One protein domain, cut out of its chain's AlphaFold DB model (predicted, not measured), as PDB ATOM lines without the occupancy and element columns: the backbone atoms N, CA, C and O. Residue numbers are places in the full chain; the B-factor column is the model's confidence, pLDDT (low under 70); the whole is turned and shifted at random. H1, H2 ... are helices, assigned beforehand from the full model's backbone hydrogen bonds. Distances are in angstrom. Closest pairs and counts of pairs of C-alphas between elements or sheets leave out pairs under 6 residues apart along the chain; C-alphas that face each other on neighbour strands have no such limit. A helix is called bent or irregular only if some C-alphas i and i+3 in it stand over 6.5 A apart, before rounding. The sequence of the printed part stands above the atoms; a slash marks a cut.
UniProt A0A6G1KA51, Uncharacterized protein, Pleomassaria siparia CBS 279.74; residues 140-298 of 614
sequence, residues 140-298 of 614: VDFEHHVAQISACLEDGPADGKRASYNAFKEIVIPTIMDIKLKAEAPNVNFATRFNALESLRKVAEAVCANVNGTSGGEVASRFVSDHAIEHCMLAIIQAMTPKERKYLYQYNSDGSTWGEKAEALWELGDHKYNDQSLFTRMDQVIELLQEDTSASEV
ATOM      1  N   VAL A 140     141.356 180.960  72.652       96.25
ATOM      2  CA  VAL A 140     140.203 181.243  73.517       96.25
ATOM      3  C   VAL A 140     140.116 182.752  73.738       96.25
ATOM      4  O   VAL A 140     141.110 183.413  74.039       96.25
ATOM      5  N   ASP A 141     138.918 183.292  73.539       96.81
ATOM      6  CA  ASP A 141     138.572 184.678  73.838       96.81
ATOM      7  C   ASP A 141     137.819 184.728  75.174       96.81
ATOM      8  O   ASP A 141     136.926 183.913  75.424       96.81
ATOM      9  N   PHE A 142     138.202 185.674  76.027       98.00
ATOM     10  CA  PHE A 142     137.661 185.863  77.369       98.00
ATOM     11  C   PHE A 142     136.920 187.207  77.508       98.00
ATOM     12  O   PHE A 142     136.484 187.548  78.607       98.00
ATOM     13  N   GLU A 143     136.691 187.952  76.417       97.44
ATOM     14  CA  GLU A 143     135.999 189.253  76.458       97.44
ATOM     15  C   GLU A 143     134.587 189.150  77.063       97.44
ATOM     16  O   GLU A 143     134.123 190.054  77.761       97.44
ATOM     17  N   HIS A 144     133.909 188.012  76.872       97.56
ATOM     18  CA  HIS A 144     132.596 187.776  77.479       97.56
ATOM     19  C   HIS A 144     132.653 187.807  79.017       97.56
ATOM     20  O   HIS A 144     131.682 188.226  79.651       97.56
ATOM     21  N   HIS A 145     133.756 187.353  79.621       97.62
ATOM     22  CA  HIS A 145     133.942 187.371  81.071       97.62
ATOM     23  C   HIS A 145     134.147 188.791  81.584       97.62
ATOM     24  O   HIS A 145     133.576 189.160  82.609       97.62
ATOM     25  N   VAL A 146     134.907 189.600  80.838       97.75
ATOM     26  CA  VAL A 146     135.082 191.026  81.129       97.75
ATOM     27  C   VAL A 146     133.721 191.718  81.110       97.75
ATOM     28  O   VAL A 146     133.353 192.358  82.089       97.75
ATOM     29  N   ALA A 147     132.930 191.518  80.051       97.06
ATOM     30  CA  ALA A 147     131.596 192.105  79.934       97.06
ATOM     31  C   ALA A 147     130.651 191.659  81.065       97.06
ATOM     32  O   ALA A 147     129.911 192.478  81.607       97.06
ATOM     33  N   GLN A 148     130.695 190.379  81.450       95.75
ATOM     34  CA  GLN A 148     129.888 189.838  82.544       95.75
ATOM     35  C   GLN A 148     130.239 190.482  83.892       95.75
ATOM     36  O   GLN A 148     129.336 190.849  84.646       95.75
ATOM     37  N   ILE A 149     131.532 190.630  84.194       95.94
ATOM     38  CA  ILE A 149     131.980 191.271  85.434       95.94
ATOM     39  C   ILE A 149     131.655 192.766  85.403       95.94
ATOM     40  O   ILE A 149     131.088 193.262  86.372       95.94
ATOM     41  N   SER A 150     131.925 193.472  84.304       96.25
ATOM     42  CA  SER A 150     131.607 194.901  84.185       96.25
ATOM     43  C   SER A 150     130.118 195.174  84.391       96.25
ATOM     44  O   SER A 150     129.773 196.002  85.230       96.25
ATOM     45  N   ALA A 151     129.233 194.413  83.736       94.12
ATOM     46  CA  ALA A 151     127.789 194.534  83.943       94.12
ATOM     47  C   ALA A 151     127.399 194.271  85.409       94.12
ATOM     48  O   ALA A 151     126.584 194.984  85.983       94.12
ATOM     49  N   CYS A 152     128.030 193.287  86.056       93.12
ATOM     50  CA  CYS A 152     127.792 192.992  87.467       93.12
ATOM     51  C   CYS A 152     128.223 194.139  88.406       93.12
ATOM     52  O   CYS A 152     127.569 194.379  89.426       93.12
ATOM     53  N   LEU A 153     129.299 194.854  88.065       93.00
ATOM     54  CA  LEU A 153     129.801 195.995  88.835       93.00
ATOM     55  C   LEU A 153     128.975 197.270  88.605       93.00
ATOM     56  O   LEU A 153     128.793 198.038  89.553       93.00
ATOM     57  N   GLU A 154     128.470 197.474  87.385       92.06
ATOM     58  CA  GLU A 154     127.680 198.644  86.977       92.06
ATOM     59  C   GLU A 154     126.206 198.549  87.411       92.06
ATOM     60  O   GLU A 154     125.676 199.492  88.001       92.06
ATOM     61  N   ASP A 155     125.555 197.403  87.176       82.69
ATOM     62  CA  ASP A 155     124.103 197.218  87.355       82.69
ATOM     63  C   ASP A 155     123.705 196.708  88.749       82.69
ATOM     64  O   ASP A 155     122.535 196.398  89.000       82.69
ATOM     65  N   GLY A 156     124.666 196.565  89.666       69.00
ATOM     66  CA  GLY A 156     124.408 195.931  90.954       69.00
ATOM     67  C   GLY A 156     123.262 196.633  91.709       69.00
ATOM     68  O   GLY A 156     123.328 197.848  91.919       69.00
ATOM     69  N   PRO A 157     122.199 195.901  92.103       61.28
ATOM     70  CA  PRO A 157     120.993 196.494  92.661       61.28
ATOM     71  C   PRO A 157     121.329 197.323  93.900       61.28
ATOM     72  O   PRO A 157     122.105 196.897  94.754       61.28
ATOM     73  N   ALA A 158     120.696 198.492  94.028       59.28
ATOM     74  CA  ALA A 158     120.879 199.388  95.172       59.28
ATOM     75  C   ALA A 158     120.535 198.734  96.531       59.28
ATOM     76  O   ALA A 158     120.875 199.277  97.585       59.28
ATOM     77  N   ASP A 159     119.893 197.561  96.515       53.47
ATOM     78  CA  ASP A 159     119.497 196.781  97.684       53.47
ATOM     79  C   ASP A 159     120.672 196.008  98.321       53.47
ATOM     80  O   ASP A 159     120.713 194.781  98.379       53.47
ATOM     81  N   GLY A 160     121.596 196.773  98.907       60.06
ATOM     82  CA  GLY A 160     122.342 196.399 100.110       60.06
ATOM     83  C   GLY A 160     123.494 195.389  99.984       60.06
ATOM     84  O   GLY A 160     123.585 194.561  99.083       60.06
ATOM     85  N   LYS A 161     124.350 195.415 101.016       68.81
ATOM     86  CA  LYS A 161     125.642 194.706 101.158       68.81
ATOM     87  C   LYS A 161     125.656 193.191 100.887       68.81
ATOM     88  O   LYS A 161     126.716 192.573 100.858       68.81
ATOM     89  N   ARG A 162     124.489 192.544 100.799       69.31
ATOM     90  CA  ARG A 162     124.383 191.103 100.506       69.31
ATOM     91  C   ARG A 162     124.481 190.811  99.011       69.31
ATOM     92  O   ARG A 162     125.040 189.778  98.656       69.31
ATOM     93  N   ALA A 163     123.974 191.698  98.155       74.06
ATOM     94  CA  ALA A 163     123.992 191.491  96.708       74.06
ATOM     95  C   ALA A 163     125.424 191.524  96.144       74.06
ATOM     96  O   ALA A 163     125.792 190.673  95.339       74.06
ATOM     97  N   SER A 164     126.261 192.436  96.640       78.00
ATOM     98  CA  SER A 164     127.671 192.569  96.250       78.00
ATOM     99  C   SER A 164     128.554 191.400  96.703       78.00
ATOM    100  O   SER A 164     129.434 190.968  95.962       78.00
ATOM    101  N   TYR A 165     128.323 190.850  97.900       85.56
ATOM    102  CA  TYR A 165     129.071 189.687  98.380       85.56
ATOM    103  C   TYR A 165     128.779 188.451  97.528       85.56
ATOM    104  O   TYR A 165     129.705 187.728  97.159       85.56
ATOM    105  N   ASN A 166     127.506 188.235  97.187       88.19
ATOM    106  CA  ASN A 166     127.120 187.142  96.304       88.19
ATOM    107  C   ASN A 166     127.698 187.357  94.901       88.19
ATOM    108  O   ASN A 166     128.308 186.443  94.369       88.19
ATOM    109  N   ALA A 167     127.629 188.575  94.353       89.06
ATOM    110  CA  ALA A 167     128.279 188.917  93.086       89.06
ATOM    111  C   ALA A 167     129.785 188.595  93.084       89.06
ATOM    112  O   ALA A 167     130.284 187.945  92.164       89.06
ATOM    113  N   PHE A 168     130.511 188.980  94.136       93.56
ATOM    114  CA  PHE A 168     131.934 188.671  94.263       93.56
ATOM    115  C   PHE A 168     132.201 187.158  94.278       93.56
ATOM    116  O   PHE A 168     133.030 186.658  93.519       93.56
ATOM    117  N   LYS A 169     131.483 186.423  95.135       95.06
ATOM    118  CA  LYS A 169     131.725 184.996  95.383       95.06
ATOM    119  C   LYS A 169     131.206 184.084  94.268       95.06
ATOM    120  O   LYS A 169     131.815 183.054  94.009       95.06
ATOM    121  N   GLU A 170     130.078 184.424  93.658       95.12
ATOM    122  CA  GLU A 170     129.370 183.565  92.701       95.12
ATOM    123  C   GLU A 170     129.682 183.922  91.246       95.12
ATOM    124  O   GLU A 170     129.540 183.066  90.376       95.12
ATOM    125  N   ILE A 171     130.119 185.156  90.973       95.12
ATOM    126  CA  ILE A 171     130.391 185.626  89.610       95.12
ATOM    127  C   ILE A 171     131.870 185.980  89.463       95.12
ATOM    128  O   ILE A 171     132.587 185.305  88.733       95.12
ATOM    129  N   VAL A 172     132.354 186.993  90.185       96.44
ATOM    130  CA  VAL A 172     133.688 187.573  89.936       96.44
ATOM    131  C   VAL A 172     134.813 186.558  90.161       96.44
ATOM    132  O   VAL A 172     135.616 186.329  89.256       96.44
ATOM    133  N   ILE A 173     134.866 185.917  91.333       97.81
ATOM    134  CA  ILE A 173     135.928 184.950  91.655       97.81
ATOM    135  C   ILE A 173     135.874 183.702  90.761       97.81
ATOM    136  O   ILE A 173     136.910 183.369  90.182       97.81
ATOM    137  N   PRO A 174     134.723 183.023  90.575       98.00
ATOM    138  CA  PRO A 174     134.644 181.875  89.674       98.00
ATOM    139  C   PRO A 174     135.068 182.212  88.246       98.00
ATOM    140  O   PRO A 174     135.793 181.436  87.632       98.00
ATOM    141  N   THR A 175     134.692 183.386  87.736       98.19
ATOM    142  CA  THR A 175     135.109 183.841  86.407       98.19
ATOM    143  C   THR A 175     136.620 184.079  86.317       98.19
ATOM    144  O   THR A 175     137.249 183.628  85.363       98.19
ATOM    145  N   ILE A 176     137.235 184.725  87.315       98.38
ATOM    146  CA  ILE A 176     138.697 184.914  87.367       98.38
ATOM    147  C   ILE A 176     139.432 183.565  87.422       98.38
ATOM    148  O   ILE A 176     140.450 183.383  86.749       98.38
ATOM    149  N   MET A 177     138.913 182.607  88.196       98.31
ATOM    150  CA  MET A 177     139.498 181.268  88.315       98.31
ATOM    151  C   MET A 177     139.311 180.432  87.042       98.31
ATOM    152  O   MET A 177     140.222 179.699  86.670       98.31
ATOM    153  N   ASP A 178     138.188 180.578  86.335       98.12
ATOM    154  CA  ASP A 178     137.952 179.933  85.037       98.12
ATOM    155  C   ASP A 178     138.905 180.469  83.952       98.12
ATOM    156  O   ASP A 178     139.484 179.685  83.194       98.12
ATOM    157  N   ILE A 179     139.155 181.788  83.926       98.38
ATOM    158  CA  ILE A 179     140.177 182.390  83.048       98.38
ATOM    159  C   ILE A 179     141.554 181.776  83.337       98.38
ATOM    160  O   ILE A 179     142.240 181.350  82.404       98.38
ATOM    161  N   LYS A 180     141.946 181.690  84.617       98.31
ATOM    162  CA  LYS A 180     143.212 181.061  85.029       98.31
ATOM    163  C   LYS A 180     143.287 179.609  84.566       98.31
ATOM    164  O   LYS A 180     144.236 179.257  83.873       98.31
ATOM    165  N   LEU A 181     142.289 178.791  84.902       98.06
ATOM    166  CA  LEU A 181     142.269 177.358  84.600       98.06
ATOM    167  C   LEU A 181     142.456 177.091  83.099       98.06
ATOM    168  O   LEU A 181     143.267 176.252  82.705       98.06
ATOM    169  N   LYS A 182     141.750 177.847  82.252       97.19
ATOM    170  CA  LYS A 182     141.844 177.718  80.791       97.19
ATOM    171  C   LYS A 182     143.178 178.199  80.228       97.19
ATOM    172  O   LYS A 182     143.627 177.658  79.224       97.19
ATOM    173  N   ALA A 183     143.799 179.212  80.829       97.69
ATOM    174  CA  ALA A 183     145.065 179.771  80.355       97.69
ATOM    175  C   ALA A 183     146.299 179.006  80.863       97.69
ATOM    176  O   ALA A 183     147.330 178.988  80.189       97.69
ATOM    177  N   GLU A 184     146.197 178.363  82.028       97.75
ATOM    178  CA  GLU A 184     147.265 177.569  82.645       97.75
ATOM    179  C   GLU A 184     147.365 176.155  82.051       97.75
ATOM    180  O   GLU A 184     148.407 175.508  82.174       97.75
ATOM    181  N   ALA A 185     146.320 175.687  81.359       95.88
ATOM    182  CA  ALA A 185     146.289 174.342  80.806       95.88
ATOM    183  C   ALA A 185     147.527 174.032  79.927       95.88
ATOM    184  O   ALA A 185     148.042 174.888  79.183       95.88
ATOM    185  N   PRO A 186     148.049 172.793  80.010       91.12
ATOM    186  CA  PRO A 186     149.205 172.395  79.225       91.12
ATOM    187  C   PRO A 186     148.866 172.486  77.735       91.12
ATOM    188  O   PRO A 186     147.760 172.160  77.319       91.12
ATOM    189  N   ASN A 187     149.839 172.894  76.916       89.81
ATOM    190  CA  ASN A 187     149.694 173.076  75.463       89.81
ATOM    191  C   ASN A 187     148.821 174.257  75.003       89.81
ATOM    192  O   ASN A 187     148.629 174.423  73.801       89.81
ATOM    193  N   VAL A 188     148.340 175.115  75.902       94.50
ATOM    194  CA  VAL A 188     147.659 176.354  75.501       94.50
ATOM    195  C   VAL A 188     148.640 177.307  74.822       94.50
ATOM    196  O   VAL A 188     149.713 177.583  75.363       94.50
ATOM    197  N   ASN A 189     148.259 177.840  73.659       95.75
ATOM    198  CA  ASN A 189     149.085 178.791  72.920       95.75
ATOM    199  C   ASN A 189     149.260 180.143  73.623       95.75
ATOM    200  O   ASN A 189     148.464 180.568  74.463       95.75
ATOM    201  N   PHE A 190     150.292 180.861  73.182       96.06
ATOM    202  CA  PHE A 190     150.576 182.225  73.606       96.06
ATOM    203  C   PHE A 190     149.368 183.163  73.477       96.06
ATOM    204  O   PHE A 190     149.100 183.928  74.396       96.06
ATOM    205  N   ALA A 191     148.623 183.106  72.367       96.19
ATOM    206  CA  ALA A 191     147.512 184.024  72.103       96.19
ATOM    207  C   ALA A 191     146.389 183.903  73.147       96.19
ATOM    208  O   ALA A 191     145.861 184.907  73.609       96.19
ATOM    209  N   THR A 192     146.069 182.684  73.576       97.56
ATOM    210  CA  THR A 192     145.087 182.429  74.635       97.56
ATOM    211  C   THR A 192     145.579 182.948  75.982       97.56
ATOM    212  O   THR A 192     144.826 183.609  76.694       97.56
ATOM    213  N   ARG A 193     146.853 182.715  76.324       97.88
ATOM    214  CA  ARG A 193     147.459 183.239  77.563       97.88
ATOM    215  C   ARG A 193     147.483 184.767  77.574       97.88
ATOM    216  O   ARG A 193     147.148 185.376  78.583       97.88
ATOM    217  N   PHE A 194     147.809 185.375  76.436       97.56
ATOM    218  CA  PHE A 194     147.739 186.818  76.228       97.56
ATOM    219  C   PHE A 194     146.311 187.345  76.429       97.56
ATOM    220  O   PHE A 194     146.110 188.256  77.226       97.56
ATOM    221  N   ASN A 195     145.312 186.739  75.775       97.75
ATOM    222  CA  ASN A 195     143.907 187.138  75.911       97.75
ATOM    223  C   ASN A 195     143.407 187.016  77.357       97.75
ATOM    224  O   ASN A 195     142.655 187.871  77.825       97.75
ATOM    225  N   ALA A 196     143.828 185.969  78.071       98.44
ATOM    226  CA  ALA A 196     143.504 185.770  79.478       98.44
ATOM    227  C   ALA A 196     144.097 186.878  80.356       98.44
ATOM    228  O   ALA A 196     143.377 187.484  81.147       98.44
ATOM    229  N   LEU A 197     145.386 187.188  80.180       98.38
ATOM    230  CA  LEU A 197     146.066 188.263  80.906       98.38
ATOM    231  C   LEU A 197     145.453 189.635  80.616       98.38
ATOM    232  O   LEU A 197     145.217 190.407  81.543       98.38
ATOM    233  N   GLU A 198     145.138 189.923  79.353       98.00
ATOM    234  CA  GLU A 198     144.462 191.163  78.966       98.00
ATOM    235  C   GLU A 198     143.052 191.252  79.566       98.00
ATOM    236  O   GLU A 198     142.639 192.313  80.029       98.00
ATOM    237  N   SER A 199     142.330 190.134  79.643       98.44
ATOM    238  CA  SER A 199     141.002 190.095  80.265       98.44
ATOM    239  C   SER A 199     141.071 190.287  81.778       98.44
ATOM    240  O   SER A 199     140.292 191.067  82.319       98.44
ATOM    241  N   LEU A 200     142.033 189.661  82.466       98.50
ATOM    242  CA  LEU A 200     142.279 189.905  83.894       98.50
ATOM    243  C   LEU A 200     142.647 191.372  84.154       98.50
ATOM    244  O   LEU A 200     142.163 191.961  85.119       98.50
ATOM    245  N   ARG A 201     143.451 191.981  83.272       98.25
ATOM    246  CA  ARG A 201     143.812 193.403  83.338       98.25
ATOM    247  C   ARG A 201     142.573 194.292  83.207       98.25
ATOM    248  O   ARG A 201     142.349 195.143  84.061       98.25
ATOM    249  N   LYS A 202     141.722 194.052  82.203       98.00
ATOM    250  CA  LYS A 202     140.456 194.786  82.015       98.00
ATOM    251  C   LYS A 202     139.477 194.592  83.178       98.00
ATOM    252  O   LYS A 202     138.797 195.535  83.569       98.00
ATOM    253  N   VAL A 203     139.407 193.389  83.755       98.00
ATOM    254  CA  VAL A 203     138.608 193.120  84.964       98.00
ATOM    255  C   VAL A 203     139.105 193.970  86.132       98.00
ATOM    256  O   VAL A 203     138.300 194.598  86.818       98.00
ATOM    257  N   ALA A 204     140.421 194.047  86.331       97.88
ATOM    258  CA  ALA A 204     141.028 194.892  87.352       97.88
ATOM    259  C   ALA A 204     140.716 196.384  87.124       97.88
ATOM    260  O   ALA A 204     140.303 197.078  88.055       97.88
ATOM    261  N   GLU A 205     140.811 196.864  85.879       97.62
ATOM    262  CA  GLU A 205     140.414 198.230  85.508       97.62
ATOM    263  C   GLU A 205     138.938 198.506  85.810       97.62
ATOM    264  O   GLU A 205     138.612 199.557  86.364       97.62
ATOM    265  N   ALA A 206     138.044 197.562  85.497       97.06
ATOM    266  CA  ALA A 206     136.615 197.690  85.771       97.06
ATOM    267  C   ALA A 206     136.330 197.798  87.279       97.06
ATOM    268  O   ALA A 206     135.489 198.605  87.687       97.06
ATOM    269  N   VAL A 207     137.058 197.051  88.119       96.12
ATOM    270  CA  VAL A 207     136.984 197.175  89.585       96.12
ATOM    271  C   VAL A 207     137.439 198.567  90.035       96.12
ATOM    272  O   VAL A 207     136.729 199.228  90.797       96.12
ATOM    273  N   CYS A 208     138.572 199.062  89.527       96.69
ATOM    274  CA  CYS A 208     139.080 200.399  89.852       96.69
ATOM    275  C   CYS A 208     138.150 201.531  89.392       96.69
ATOM    276  O   CYS A 208     137.996 202.534  90.098       96.69
ATOM    277  N   ALA A 209     137.531 201.393  88.218       96.25
ATOM    278  CA  ALA A 209     136.600 202.375  87.668       96.25
ATOM    279  C   ALA A 209     135.314 202.471  88.505       96.25
ATOM    280  O   ALA A 209     134.796 203.567  88.724       96.25
ATOM    281  N   ASN A 210     134.843 201.338  89.034       95.44
ATOM    282  CA  ASN A 210     133.596 201.240  89.794       95.44
ATOM    283  C   ASN A 210     133.782 201.318  91.319       95.44
ATOM    284  O   ASN A 210     132.826 201.111  92.066       95.44
ATOM    285  N   VAL A 211     134.975 201.673  91.806       95.25
ATOM    286  CA  VAL A 211     135.300 201.726  93.245       95.25
ATOM    287  C   VAL A 211     134.376 202.643  94.063       95.25
ATOM    288  O   VAL A 211     134.138 202.402  95.241       95.25
ATOM    289  N   ASN A 212     133.831 203.690  93.435       93.62
ATOM    290  CA  ASN A 212     132.926 204.647  94.079       93.62
ATOM    291  C   ASN A 212     131.455 204.195  94.059       93.62
ATOM    292  O   ASN A 212     130.609 204.838  94.683       93.62
ATOM    293  N   GLY A 213     131.129 203.130  93.322       90.62
ATOM    294  CA  GLY A 213     129.797 202.533  93.311       90.62
ATOM    295  C   GLY A 213     129.571 201.649  94.537       90.62
ATOM    296  O   GLY A 213     130.523 201.138  95.120       90.62
ATOM    297  N   THR A 214     128.314 201.424  94.926       89.81
ATOM    298  CA  THR A 214     127.984 200.547  96.065       89.81
ATOM    299  C   THR A 214     128.539 199.136  95.855       89.81
ATOM    300  O   THR A 214     129.259 198.618  96.703       89.81
ATOM    301  N   SER A 215     128.261 198.543  94.692       89.88
ATOM    302  CA  SER A 215     128.695 197.183  94.355       89.88
ATOM    303  C   SER A 215     130.190 197.119  94.065       89.88
ATOM    304  O   SER A 215     130.890 196.283  94.636       89.88
ATOM    305  N   GLY A 216     130.700 198.030  93.230       91.69
ATOM    306  CA  GLY A 216     132.119 198.064  92.882       91.69
ATOM    307  C   GLY A 216     133.026 198.397  94.065       91.69
ATOM    308  O   GLY A 216     134.059 197.757  94.216       91.69
ATOM    309  N   GLY A 217     132.620 199.293  94.965       92.81
ATOM    310  CA  GLY A 217     133.354 199.590  96.195       92.81
ATOM    311  C   GLY A 217     133.392 198.416  97.173       92.81
ATOM    312  O   GLY A 217     134.418 198.173  97.805       92.81
ATOM    313  N   GLU A 218     132.313 197.639  97.285       92.81
ATOM    314  CA  GLU A 218     132.306 196.431  98.119       92.81
ATOM    315  C   GLU A 218     133.147 195.304  97.507       92.81
ATOM    316  O   GLU A 218     133.887 194.645  98.237       92.81
ATOM    317  N   VAL A 219     133.110 195.122  96.184       94.38
ATOM    318  CA  VAL A 219     134.007 194.193  95.475       94.38
ATOM    319  C   VAL A 219     135.469 194.630  95.616       94.38
ATOM    320  O   VAL A 219     136.313 193.821  95.997       94.38
ATOM    321  N   ALA A 220     135.769 195.913  95.404       95.50
ATOM    322  CA  ALA A 220     137.106 196.481  95.572       95.50
ATOM    323  C   ALA A 220     137.631 196.263  97.001       95.50
ATOM    324  O   ALA A 220     138.768 195.836  97.183       95.50
ATOM    325  N   SER A 221     136.773 196.432  98.016       95.31
ATOM    326  CA  SER A 221     137.126 196.166  99.419       95.31
ATOM    327  C   SER A 221     137.613 194.738  99.672       95.31
ATOM    328  O   SER A 221     138.423 194.512 100.568       95.31
ATOM    329  N   ARG A 222     137.125 193.764  98.891       95.62
ATOM    330  CA  ARG A 222     137.548 192.366  99.000       95.62
ATOM    331  C   ARG A 222     138.913 192.152  98.376       95.62
ATOM    332  O   ARG A 222     139.729 191.479  99.001       95.62
ATOM    333  N   PHE A 223     139.174 192.776  97.229       96.00
ATOM    334  CA  PHE A 223     140.468 192.689  96.549       96.00
ATOM    335  C   PHE A 223     141.631 193.287  97.353       96.00
ATOM    336  O   PHE A 223     142.762 192.848  97.194       96.00
ATOM    337  N   VAL A 224     141.365 194.177  98.317       95.75
ATOM    338  CA  VAL A 224     142.388 194.600  99.294       95.75
ATOM    339  C   VAL A 224     142.978 193.404 100.061       95.75
ATOM    340  O   VAL A 224     144.173 193.370 100.339       95.75
ATOM    341  N   SER A 225     142.140 192.432 100.432       95.19
ATOM    342  CA  SER A 225     142.548 191.238 101.189       95.19
ATOM    343  C   SER A 225     142.748 189.987 100.332       95.19
ATOM    344  O   SER A 225     143.413 189.049 100.763       95.19
ATOM    345  N   ASP A 226     142.124 189.948  99.157       96.38
ATOM    346  CA  ASP A 226     142.112 188.809  98.249       96.38
ATOM    347  C   ASP A 226     142.838 189.183  96.958       96.38
ATOM    348  O   ASP A 226     142.330 189.938  96.137       96.38
ATOM    349  N   HIS A 227     144.024 188.617  96.767       97.00
ATOM    350  CA  HIS A 227     144.884 188.902  95.621       97.00
ATOM    351  C   HIS A 227     144.593 187.985  94.423       97.00
ATOM    352  O   HIS A 227     145.516 187.606  93.698       97.00
ATOM    353  N   ALA A 228     143.345 187.536  94.241       97.94
ATOM    354  CA  ALA A 228     142.985 186.563  93.208       97.94
ATOM    355  C   ALA A 228     143.398 187.003  91.795       97.94
ATOM    356  O   ALA A 228     143.900 186.177  91.035       97.94
ATOM    357  N   ILE A 229     143.242 188.286  91.444       98.19
ATOM    358  CA  ILE A 229     143.635 188.794  90.120       98.19
ATOM    359  C   ILE A 229     145.150 188.671  89.933       98.19
ATOM    360  O   ILE A 229     145.586 188.049  88.961       98.19
ATOM    361  N   GLU A 230     145.955 189.203  90.862       98.25
ATOM    362  CA  GLU A 230     147.420 189.140  90.752       98.25
ATOM    363  C   GLU A 230     147.916 187.692  90.804       98.25
ATOM    364  O   GLU A 230     148.807 187.307  90.052       98.25
ATOM    365  N   HIS A 231     147.308 186.855  91.648       98.31
ATOM    366  CA  HIS A 231     147.634 185.436  91.741       98.31
ATOM    367  C   HIS A 231     147.365 184.695  90.424       98.31
ATOM    368  O   HIS A 231     148.207 183.909  89.987       98.31
ATOM    369  N   CYS A 232     146.227 184.952  89.772       98.50
ATOM    370  CA  CYS A 232     145.922 184.375  88.465       98.50
ATOM    371  C   CYS A 232     146.881 184.875  87.382       98.50
ATOM    372  O   CYS A 232     147.373 184.067  86.594       98.50
ATOM    373  N   MET A 233     147.198 186.174  87.365       98.62
ATOM    374  CA  MET A 233     148.182 186.729  86.430       98.62
ATOM    375  C   MET A 233     149.557 186.074  86.606       98.62
ATOM    376  O   MET A 233     150.139 185.602  85.628       98.62
ATOM    377  N   LEU A 234     150.047 185.976  87.847       98.44
ATOM    378  CA  LEU A 234     151.316 185.320  88.169       98.44
ATOM    379  C   LEU A 234     151.333 183.861  87.709       98.44
ATOM    380  O   LEU A 234     152.292 183.452  87.061       98.44
ATOM    381  N   ALA A 235     150.277 183.092  87.987       98.25
ATOM    382  CA  ALA A 235     150.196 181.689  87.579       98.25
ATOM    383  C   ALA A 235     150.286 181.525  86.050       98.25
ATOM    384  O   ALA A 235     151.069 180.713  85.554       98.25
ATOM    385  N   ILE A 236     149.560 182.352  85.287       98.44
ATOM    386  CA  ILE A 236     149.602 182.316  83.816       98.44
ATOM    387  C   ILE A 236     151.006 182.667  83.304       98.44
ATOM    388  O   ILE A 236     151.535 181.971  82.434       98.44
ATOM    389  N   ILE A 237     151.638 183.706  83.859       98.06
ATOM    390  CA  ILE A 237     152.987 184.146  83.469       98.06
ATOM    391  C   ILE A 237     154.046 183.088  83.828       98.06
ATOM    392  O   ILE A 237     154.957 182.827  83.037       98.06
ATOM    393  N   GLN A 238     153.926 182.430  84.983       97.31
ATOM    394  CA  GLN A 238     154.813 181.334  85.391       97.31
ATOM    395  C   GLN A 238     154.703 180.129  84.457       97.31
ATOM    396  O   GLN A 238     155.716 179.507  84.137       97.31
ATOM    397  N   ALA A 239     153.497 179.836  83.968       97.06
ATOM    398  CA  ALA A 239     153.288 178.772  83.001       97.06
ATOM    399  C   ALA A 239     153.868 179.110  81.612       97.06
ATOM    400  O   ALA A 239     154.020 178.200  80.792       97.06
ATOM    401  N   MET A 240     154.113 180.388  81.287       97.38
ATOM    402  CA  MET A 240     154.692 180.808  80.001       97.38
ATOM    403  C   MET A 240     156.187 180.487  79.931       97.38
ATOM    404  O   MET A 240     156.892 180.409  80.935       97.38
ATOM    405  N   THR A 241     156.711 180.331  78.721       95.12
ATOM    406  CA  THR A 241     158.158 180.227  78.510       95.12
ATOM    407  C   THR A 241     158.841 181.598  78.661       95.12
ATOM    408  O   THR A 241     158.215 182.628  78.397       95.12
ATOM    409  N   PRO A 242     160.153 181.659  78.972       94.75
ATOM    410  CA  PRO A 242     160.889 182.929  79.033       94.75
ATOM    411  C   PRO A 242     160.798 183.761  77.741       94.75
ATOM    412  O   PRO A 242     160.743 184.989  77.772       94.75
ATOM    413  N   LYS A 243     160.740 183.094  76.578       93.44
ATOM    414  CA  LYS A 243     160.584 183.758  75.273       93.44
ATOM    415  C   LYS A 243     159.218 184.420  75.133       93.44
ATOM    416  O   LYS A 243     159.138 185.542  74.644       93.44
ATOM    417  N   GLU A 244     158.165 183.727  75.554       95.62
ATOM    418  CA  GLU A 244     156.804 184.259  75.552       95.62
ATOM    419  C   GLU A 244     156.661 185.421  76.533       95.62
ATOM    420  O   GLU A 244     156.067 186.426  76.161       95.62
ATOM    421  N   ARG A 245     157.252 185.336  77.733       96.38
ATOM    422  CA  ARG A 245     157.265 186.446  78.702       96.38
ATOM    423  C   ARG A 245     157.948 187.692  78.144       96.38
ATOM    424  O   ARG A 245     157.370 188.774  78.182       96.38
ATOM    425  N   LYS A 246     159.123 187.532  77.525       93.44
ATOM    426  CA  LYS A 246     159.819 188.635  76.844       93.44
ATOM    427  C   LYS A 246     158.982 189.234  75.712       93.44
ATOM    428  O   LYS A 246     158.925 190.452  75.567       93.44
ATOM    429  N   TYR A 247     158.348 188.384  74.902       95.44
ATOM    430  CA  TYR A 247     157.490 188.841  73.812       95.44
ATOM    431  C   TYR A 247     156.262 189.590  74.337       95.44
ATOM    432  O   TYR A 247     155.968 190.665  73.830       95.44
ATOM    433  N   LEU A 248     155.604 189.074  75.381       96.38
ATOM    434  CA  LEU A 248     154.483 189.713  76.069       96.38
ATOM    435  C   LEU A 248     154.865 191.095  76.600       96.38
ATOM    436  O   LEU A 248     154.184 192.065  76.289       96.38
ATOM    437  N   TYR A 249     155.973 191.198  77.339       95.62
ATOM    438  CA  TYR A 249     156.432 192.464  77.919       95.62
ATOM    439  C   TYR A 249     156.623 193.553  76.853       95.62
ATOM    440  O   TYR A 249     156.243 194.703  77.054       95.62
ATOM    441  N   GLN A 250     157.158 193.176  75.688       93.19
ATOM    442  CA  GLN A 250     157.420 194.079  74.561       93.19
ATOM    443  C   GLN A 250     156.233 194.222  73.598       93.19
ATOM    444  O   GLN A 250     156.313 194.992  72.635       93.19
ATOM    445  N   TYR A 251     155.149 193.473  73.811       94.00
ATOM    446  CA  TYR A 251     154.014 193.448  72.903       94.00
ATOM    447  C   TYR A 251     153.292 194.792  72.947       94.00
ATOM    448  O   TYR A 251     152.650 195.133  73.940       94.00
ATOM    449  N   ASN A 252     153.410 195.562  71.867       93.81
ATOM    450  CA  ASN A 252     152.752 196.852  71.737       93.81
ATOM    451  C   ASN A 252     151.353 196.661  71.146       93.81
ATOM    452  O   ASN A 252     151.206 196.217  70.005       93.81
ATOM    453  N   SER A 253     150.341 197.015  71.931       88.56
ATOM    454  CA  SER A 253     148.951 197.098  71.492       88.56
ATOM    455  C   SER A 253     148.441 198.505  71.764       88.56
ATOM    456  O   SER A 253     148.598 199.038  72.862       88.56
ATOM    457  N   ASP A 254     147.853 199.124  70.745       90.69
ATOM    458  CA  ASP A 254     147.253 200.460  70.842       90.69
ATOM    459  C   ASP A 254     148.234 201.568  71.272       90.69
ATOM    460  O   ASP A 254     147.838 202.578  71.851       90.69
ATOM    461  N   GLY A 255     149.527 201.397  70.977       93.06
ATOM    462  CA  GLY A 255     150.565 202.389  71.262       93.06
ATOM    463  C   GLY A 255     151.222 202.254  72.635       93.06
ATOM    464  O   GLY A 255     152.132 203.029  72.915       93.06
ATOM    465  N   SER A 256     150.827 201.270  73.447       95.19
ATOM    466  CA  SER A 256     151.466 200.944  74.730       95.19
ATOM    467  C   SER A 256     151.879 199.476  74.775       95.19
ATOM    468  O   SER A 256     151.223 198.593  74.210       95.19
ATOM    469  N   THR A 257     153.007 199.210  75.417       96.44
ATOM    470  CA  THR A 257     153.462 197.853  75.712       96.44
ATOM    471  C   THR A 257     152.627 197.239  76.830       96.44
ATOM    472  O   THR A 257     152.061 197.950  77.661       96.44
ATOM    473  N   TRP A 258     152.547 195.910  76.881       96.31
ATOM    474  CA  TRP A 258     151.844 195.244  77.980       96.31
ATOM    475  C   TRP A 258     152.459 195.594  79.346       96.31
ATOM    476  O   TRP A 258     151.721 195.781  80.308       96.31
ATOM    477  N   GLY A 259     153.790 195.762  79.418       95.69
ATOM    478  CA  GLY A 259     154.478 196.239  80.624       95.69
ATOM    479  C   GLY A 259     153.972 197.605  81.095       95.69
ATOM    480  O   GLY A 259     153.544 197.731  82.238       95.69
ATOM    481  N   GLU A 260     153.902 198.591  80.194       97.00
ATOM    482  CA  GLU A 260     153.346 199.922  80.498       97.00
ATOM    483  C   GLU A 260     151.871 199.846  80.928       97.00
ATOM    484  O   GLU A 260     151.442 200.578  81.816       97.00
ATOM    485  N   LYS A 261     151.078 198.943  80.334       97.56
ATOM    486  CA  LYS A 261     149.677 198.729  80.736       97.56
ATOM    487  C   LYS A 261     149.555 198.124  82.141       97.56
ATOM    488  O   LYS A 261     148.608 198.453  82.853       97.56
ATOM    489  N   ALA A 262     150.470 197.238  82.533       96.94
ATOM    490  CA  ALA A 262     150.508 196.663  83.877       96.94
ATOM    491  C   ALA A 262     150.950 197.697  84.925       96.94
ATOM    492  O   ALA A 262     150.338 197.780  85.987       96.94
ATOM    493  N   GLU A 263     151.943 198.531  84.600       96.94
ATOM    494  CA  GLU A 263     152.355 199.670  85.434       96.94
ATOM    495  C   GLU A 263     151.211 200.678  85.604       96.94
ATOM    496  O   GLU A 263     150.873 201.044  86.728       96.94
ATOM    497  N   ALA A 264     150.527 201.044  84.516       97.00
ATOM    498  CA  ALA A 264     149.365 201.928  84.578       97.00
ATOM    499  C   ALA A 264     148.225 201.337  85.425       97.00
ATOM    500  O   ALA A 264     147.554 202.072  86.148       97.00
ATOM    501  N   LEU A 265     148.001 200.017  85.368       97.12
ATOM    502  CA  LEU A 265     147.031 199.342  86.235       97.12
ATOM    503  C   LEU A 265     147.461 199.383  87.709       97.12
ATOM    504  O   LEU A 265     146.615 199.574  88.585       97.12
ATOM    505  N   TRP A 266     148.754 199.210  87.986       96.75
ATOM    506  CA  TRP A 266     149.292 199.302  89.340       96.75
ATOM    507  C   TRP A 266     149.073 200.698  89.927       96.75
ATOM    508  O   TRP A 266     148.484 200.815  91.001       96.75
ATOM    509  N   GLU A 267     149.439 201.746  89.184       96.44
ATOM    510  CA  GLU A 267     149.195 203.145  89.559       96.44
ATOM    511  C   GLU A 267     147.700 203.442  89.709       96.44
ATOM    512  O   GLU A 267     147.285 204.151  90.626       96.44
ATOM    513  N   LEU A 268     146.868 202.878  88.826       95.88
ATOM    514  CA  LEU A 268     145.424 203.052  88.892       95.88
ATOM    515  C   LEU A 268     144.834 202.427  90.155       95.88
ATOM    516  O   LEU A 268     143.866 202.976  90.669       95.88
ATOM    517  N   GLY A 269     145.360 201.295  90.625       93.00
ATOM    518  CA  GLY A 269     144.924 200.628  91.852       93.00
ATOM    519  C   GLY A 269     145.536 201.204  93.129       93.00
ATOM    520  O   GLY A 269     145.034 200.914  94.222       93.00
ATOM    521  N   ASP A 270     146.587 202.015  93.009       91.62
ATOM    522  CA  ASP A 270     147.307 202.568  94.147       91.62
ATOM    523  C   ASP A 270     146.483 203.636  94.877       91.62
ATOM    524  O   ASP A 270     145.876 204.522  94.272       91.62
ATOM    525  N   HIS A 271     146.403 203.508  96.203       81.06
ATOM    526  CA  HIS A 271     145.615 204.368  97.100       81.06
ATOM    527  C   HIS A 271     144.140 204.610  96.704       81.06
ATOM    528  O   HIS A 271     143.492 205.525  97.218       81.06
ATOM    529  N   LYS A 272     143.565 203.789  95.816       80.12
ATOM    530  CA  LYS A 272     142.207 203.999  95.288       80.12
ATOM    531  C   LYS A 272     141.099 203.752  96.295       80.12
ATOM    532  O   LYS A 272     140.026 204.343  96.161       80.12
ATOM    533  N   TYR A 273     141.314 202.849  97.245       85.50
ATOM    534  CA  TYR A 273     140.271 202.393  98.154       85.50
ATOM    535  C   TYR A 273     140.637 202.729  99.597       85.50
ATOM    536  O   TYR A 273     141.389 202.001 100.231       85.50
ATOM    537  N   ASN A 274     140.095 203.827 100.132       87.00
ATOM    538  CA  ASN A 274     140.364 204.278 101.508       87.00
ATOM    539  C   ASN A 274     141.871 204.358 101.836       87.00
ATOM    540  O   ASN A 274     142.309 203.838 102.861       87.00
ATOM    541  N   ASP A 275     142.660 204.953 100.934       92.50
ATOM    542  CA  ASP A 275     144.128 205.053 101.008       92.50
ATOM    543  C   ASP A 275     144.879 203.704 100.969       92.50
ATOM    544  O   ASP A 275     146.103 203.670 101.114       92.50
ATOM    545  N   GLN A 276     144.179 202.592 100.726       93.06
ATOM    546  CA  GLN A 276     144.756 201.262 100.529       93.06
ATOM    547  C   GLN A 276     144.913 200.960  99.035       93.06
ATOM    548  O   GLN A 276     144.075 201.343  98.211       93.06
ATOM    549  N   SER A 277     145.998 200.261  98.698       95.44
ATOM    550  CA  SER A 277     146.242 199.759  97.346       95.44
ATOM    551  C   SER A 277     145.395 198.512  97.093       95.44
ATOM    552  O   SER A 277     145.354 197.605  97.929       95.44
ATOM    553  N   LEU A 278     144.712 198.475  95.949       95.38
ATOM    554  CA  LEU A 278     143.900 197.325  95.542       95.38
ATOM    555  C   LEU A 278     144.750 196.152  95.041       95.38
ATOM    556  O   LEU A 278     144.306 195.013  95.135       95.38
ATOM    557  N   PHE A 279     145.955 196.425  94.529       96.25
ATOM    558  CA  PHE A 279     146.819 195.424  93.898       96.25
ATOM    559  C   PHE A 279     148.217 195.441  94.520       96.25
ATOM    560  O   PHE A 279     149.171 195.992  93.970       96.25
ATOM    561  N   THR A 280     148.335 194.845  95.704       96.31
ATOM    562  CA  THR A 280     149.585 194.832  96.484       96.31
ATOM    563  C   THR A 280     150.691 193.951  95.899       96.31
ATOM    564  O   THR A 280     151.830 194.077  96.336       96.31
ATOM    565  N   ARG A 281     150.367 193.056  94.953       97.44
ATOM    566  CA  ARG A 281     151.312 192.113  94.327       97.44
ATOM    567  C   ARG A 281     151.547 192.385  92.841       97.44
ATOM    568  O   ARG A 281     152.097 191.534  92.139       97.44
ATOM    569  N   MET A 282     151.084 193.524  92.330       97.44
ATOM    570  CA  MET A 282     151.281 193.874  90.921       97.44
ATOM    571  C   MET A 282     152.761 194.124  90.596       97.44
ATOM    572  O   MET A 282     153.208 193.836  89.489       97.44
ATOM    573  N   ASP A 283     153.545 194.559  91.584       96.50
ATOM    574  CA  ASP A 283     155.006 194.627  91.522       96.50
ATOM    575  C   ASP A 283     155.628 193.277  91.129       96.50
ATOM    576  O   ASP A 283     156.439 193.223  90.209       96.50
ATOM    577  N   GLN A 284     155.173 192.173  91.732       97.75
ATOM    578  CA  GLN A 284     155.642 190.817  91.421       97.75
ATOM    579  C   GLN A 284     155.258 190.386  90.001       97.75
ATOM    580  O   GLN A 284     156.007 189.662  89.348       97.75
ATOM    581  N   VAL A 285     154.079 190.804  89.517       97.44
ATOM    582  CA  VAL A 285     153.635 190.534  88.137       97.44
ATOM    583  C   VAL A 285     154.582 191.212  87.146       97.44
ATOM    584  O   VAL A 285     155.010 190.586  86.175       97.44
ATOM    585  N   ILE A 286     154.931 192.473  87.408       96.50
ATOM    586  CA  ILE A 286     155.836 193.267  86.570       96.50
ATOM    587  C   ILE A 286     157.271 192.724  86.654       96.50
ATOM    588  O   ILE A 286     157.903 192.513  85.617       96.50
ATOM    589  N   GLU A 287     157.769 192.430  87.858       96.25
ATOM    590  CA  GLU A 287     159.109 191.874  88.091       96.25
ATOM    591  C   GLU A 287     159.298 190.551  87.341       96.25
ATOM    592  O   GLU A 287     160.251 190.406  86.573       96.25
ATOM    593  N   LEU A 288     158.336 189.627  87.446       96.38
ATOM    594  CA  LEU A 288     158.394 188.329  86.770       96.38
ATOM    595  C   LEU A 288     158.441 188.447  85.234       96.38
ATOM    596  O   LEU A 288     158.992 187.581  84.551       96.38
ATOM    597  N   LEU A 289     157.875 189.512  84.663       93.94
ATOM    598  CA  LEU A 289     157.974 189.786  83.225       93.94
ATOM    599  C   LEU A 289     159.337 190.367  82.828       93.94
ATOM    600  O   LEU A 289     159.793 190.154  81.698       93.94
ATOM    601  N   GLN A 290     159.994 191.080  83.743       92.94
ATOM    602  CA  GLN A 290     161.290 191.715  83.515       92.94
ATOM    603  C   GLN A 290     162.474 190.758  83.734       92.94
ATOM    604  O   GLN A 290     163.414 190.796  82.932       92.94
ATOM    605  N   GLU A 291     162.432 189.879  84.746       85.94
ATOM    606  CA  GLU A 291     163.556 189.014  85.167       85.94
ATOM    607  C   GLU A 291     164.190 188.215  84.009       85.94
ATOM    608  O   GLU A 291     165.418 188.147  83.869       85.94
ATOM    609  N   ASP A 292     163.376 187.675  83.100       69.00
ATOM    610  CA  ASP A 292     163.881 186.902  81.957       69.00
ATOM    611  C   ASP A 292     164.428 187.749  80.811       69.00
ATOM    612  O   ASP A 292     165.222 187.266  79.992       69.00
ATOM    613  N   THR A 293     164.026 189.018  80.737       65.75
ATOM    614  CA  THR A 293     164.556 189.936  79.728       65.75
ATOM    615  C   THR A 293     166.039 190.181  79.993       65.75
ATOM    616  O   THR A 293     166.844 190.124  79.060       65.75
ATOM    617  N   SER A 294     166.410 190.345  81.264       72.38
ATOM    618  CA  SER A 294     167.787 190.599  81.688       72.38
ATOM    619  C   SER A 294     168.663 189.343  81.637       72.38
ATOM    620  O   SER A 294     169.775 189.391  81.107       72.38
ATOM    621  N   ALA A 295     168.176 188.192  82.118       66.69
ATOM    622  CA  ALA A 295     168.968 186.956  82.140       66.69
ATOM    623  C   ALA A 295     169.262 186.411  80.728       66.69
ATOM    624  O   ALA A 295     170.372 185.947  80.441       66.69
ATOM    625  N   SER A 296     168.292 186.512  79.812       60.59
ATOM    626  CA  SER A 296     168.453 186.004  78.448       60.59
ATOM    627  C   SER A 296     169.414 186.849  77.599       60.59
ATOM    628  O   SER A 296     169.962 186.329  76.626       60.59
ATOM    629  N   GLU A 297     169.638 188.121  77.935       62.94
ATOM    630  CA  GLU A 297     170.567 189.002  77.211       62.94
ATOM    631  C   GLU A 297     172.030 188.752  77.618       62.94
ATOM    632  O   GLU A 297     172.925 188.712  76.767       62.94
ATOM    633  N   VAL A 298     172.264 188.444  78.897       66.38
ATOM    634  CA  VAL A 298     173.595 188.094  79.420       66.38
ATOM    635  C   VAL A 298     174.084 186.745  78.871       66.38
ATOM    636  O   VAL A 298     175.263 186.602  78.546       66.38
TER     637      VAL A 298
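AT A GLANCE: This is residues 140 to 298 of the 614 residues of an uncharacterized protein of Pleomassaria siparia CBS 279.74 (UniProt A0A6G1KA51). An elongated bundle of six long pieces of helix, H1, H2b, H3, H5, H7 and H8, runs up and down with H3 in its middle. Two short helices cross the bundle steeply: H4 near the end of H3, and H6 near the beginning of H3. The printed part has 159 residues with eight named helices, H1 to H8 in order along the chain, and no named strand: the class is all helix. It is compact, with a radius of gyration of the C-alphas of 15.7 A, and spans 56 by 33 by 27 A.

IN THESE COORDINATES: The longest helix by residues, H2, covers residues 161 to 184; by its hydrogen bonds it was assigned as one helix, but it is bent, with C-alphas 170 and 173 6.8 A apart. Its arms, H2a at residues 161 to 170 and H2b at residues 173 to 184, stand at a shallow tilt of 20 degrees. H1, residues 143 to 154, begins at C-alpha 143, (135.999, 189.253, 76.458). H3, residues 190 to 209, is 28.3 A long. H4 is residues 214 to 223, H5 residues 228 to 239, H6 residues 242 to 250 and H7 residues 258 to 269. H8, residues 282 to 298, is 25.8 A long and ends at C-alpha 298, (173.595, 188.094, 79.420); it is only just irregular, with C-alphas 289 and 292 6.7 A apart.

HOW THE PARTS SIT: H2b touches H5 at a shallow tilt of 5 degrees, the same way, the closest C-alphas being those of Glu 184 and Ile 236, 5.4 A apart. H2b and H3 form a helical hairpin, closest at the C-alphas of Ala 183 and Arg 193, 5.1 A. H3 is the hub, touching five helices; with residues 199 to 207 alone it touches H1, closest at C-alphas Val 146 and Val 203, 5.6 A. H4 touches H2a at a steep tilt of 52 degrees, closest at C-alphas Ser 164 and Ser 215, 5.1 A. H7 and H8 form another helical hairpin, closest at C-alphas Trp 266 and Met 282, 6.0 A. H6 touches H8, which meets it with residues 289 to 293 alone, at a steep tilt of 66 degrees, closest at C-alphas Arg 245 and Leu 289, 5.7 A. H3 and H8 are apart. Every O i to N i+4 pair is within hydrogen-bond range in H1, H2b, H3, H4, H5, H6 and H7; H2a has 5 of 6 and H8 10 of 13.

THE WHOLE: The two C-alphas farthest apart, those of Asp 159 and Val 298, are 57.8 A apart. The printed part has no cut. The link from H7 to H8, residues 270 to 281, is long. The mean pLDDT of the printed part is 92.3; residues 156 to 162, 292 to 293 and 295 to 298 are under 70.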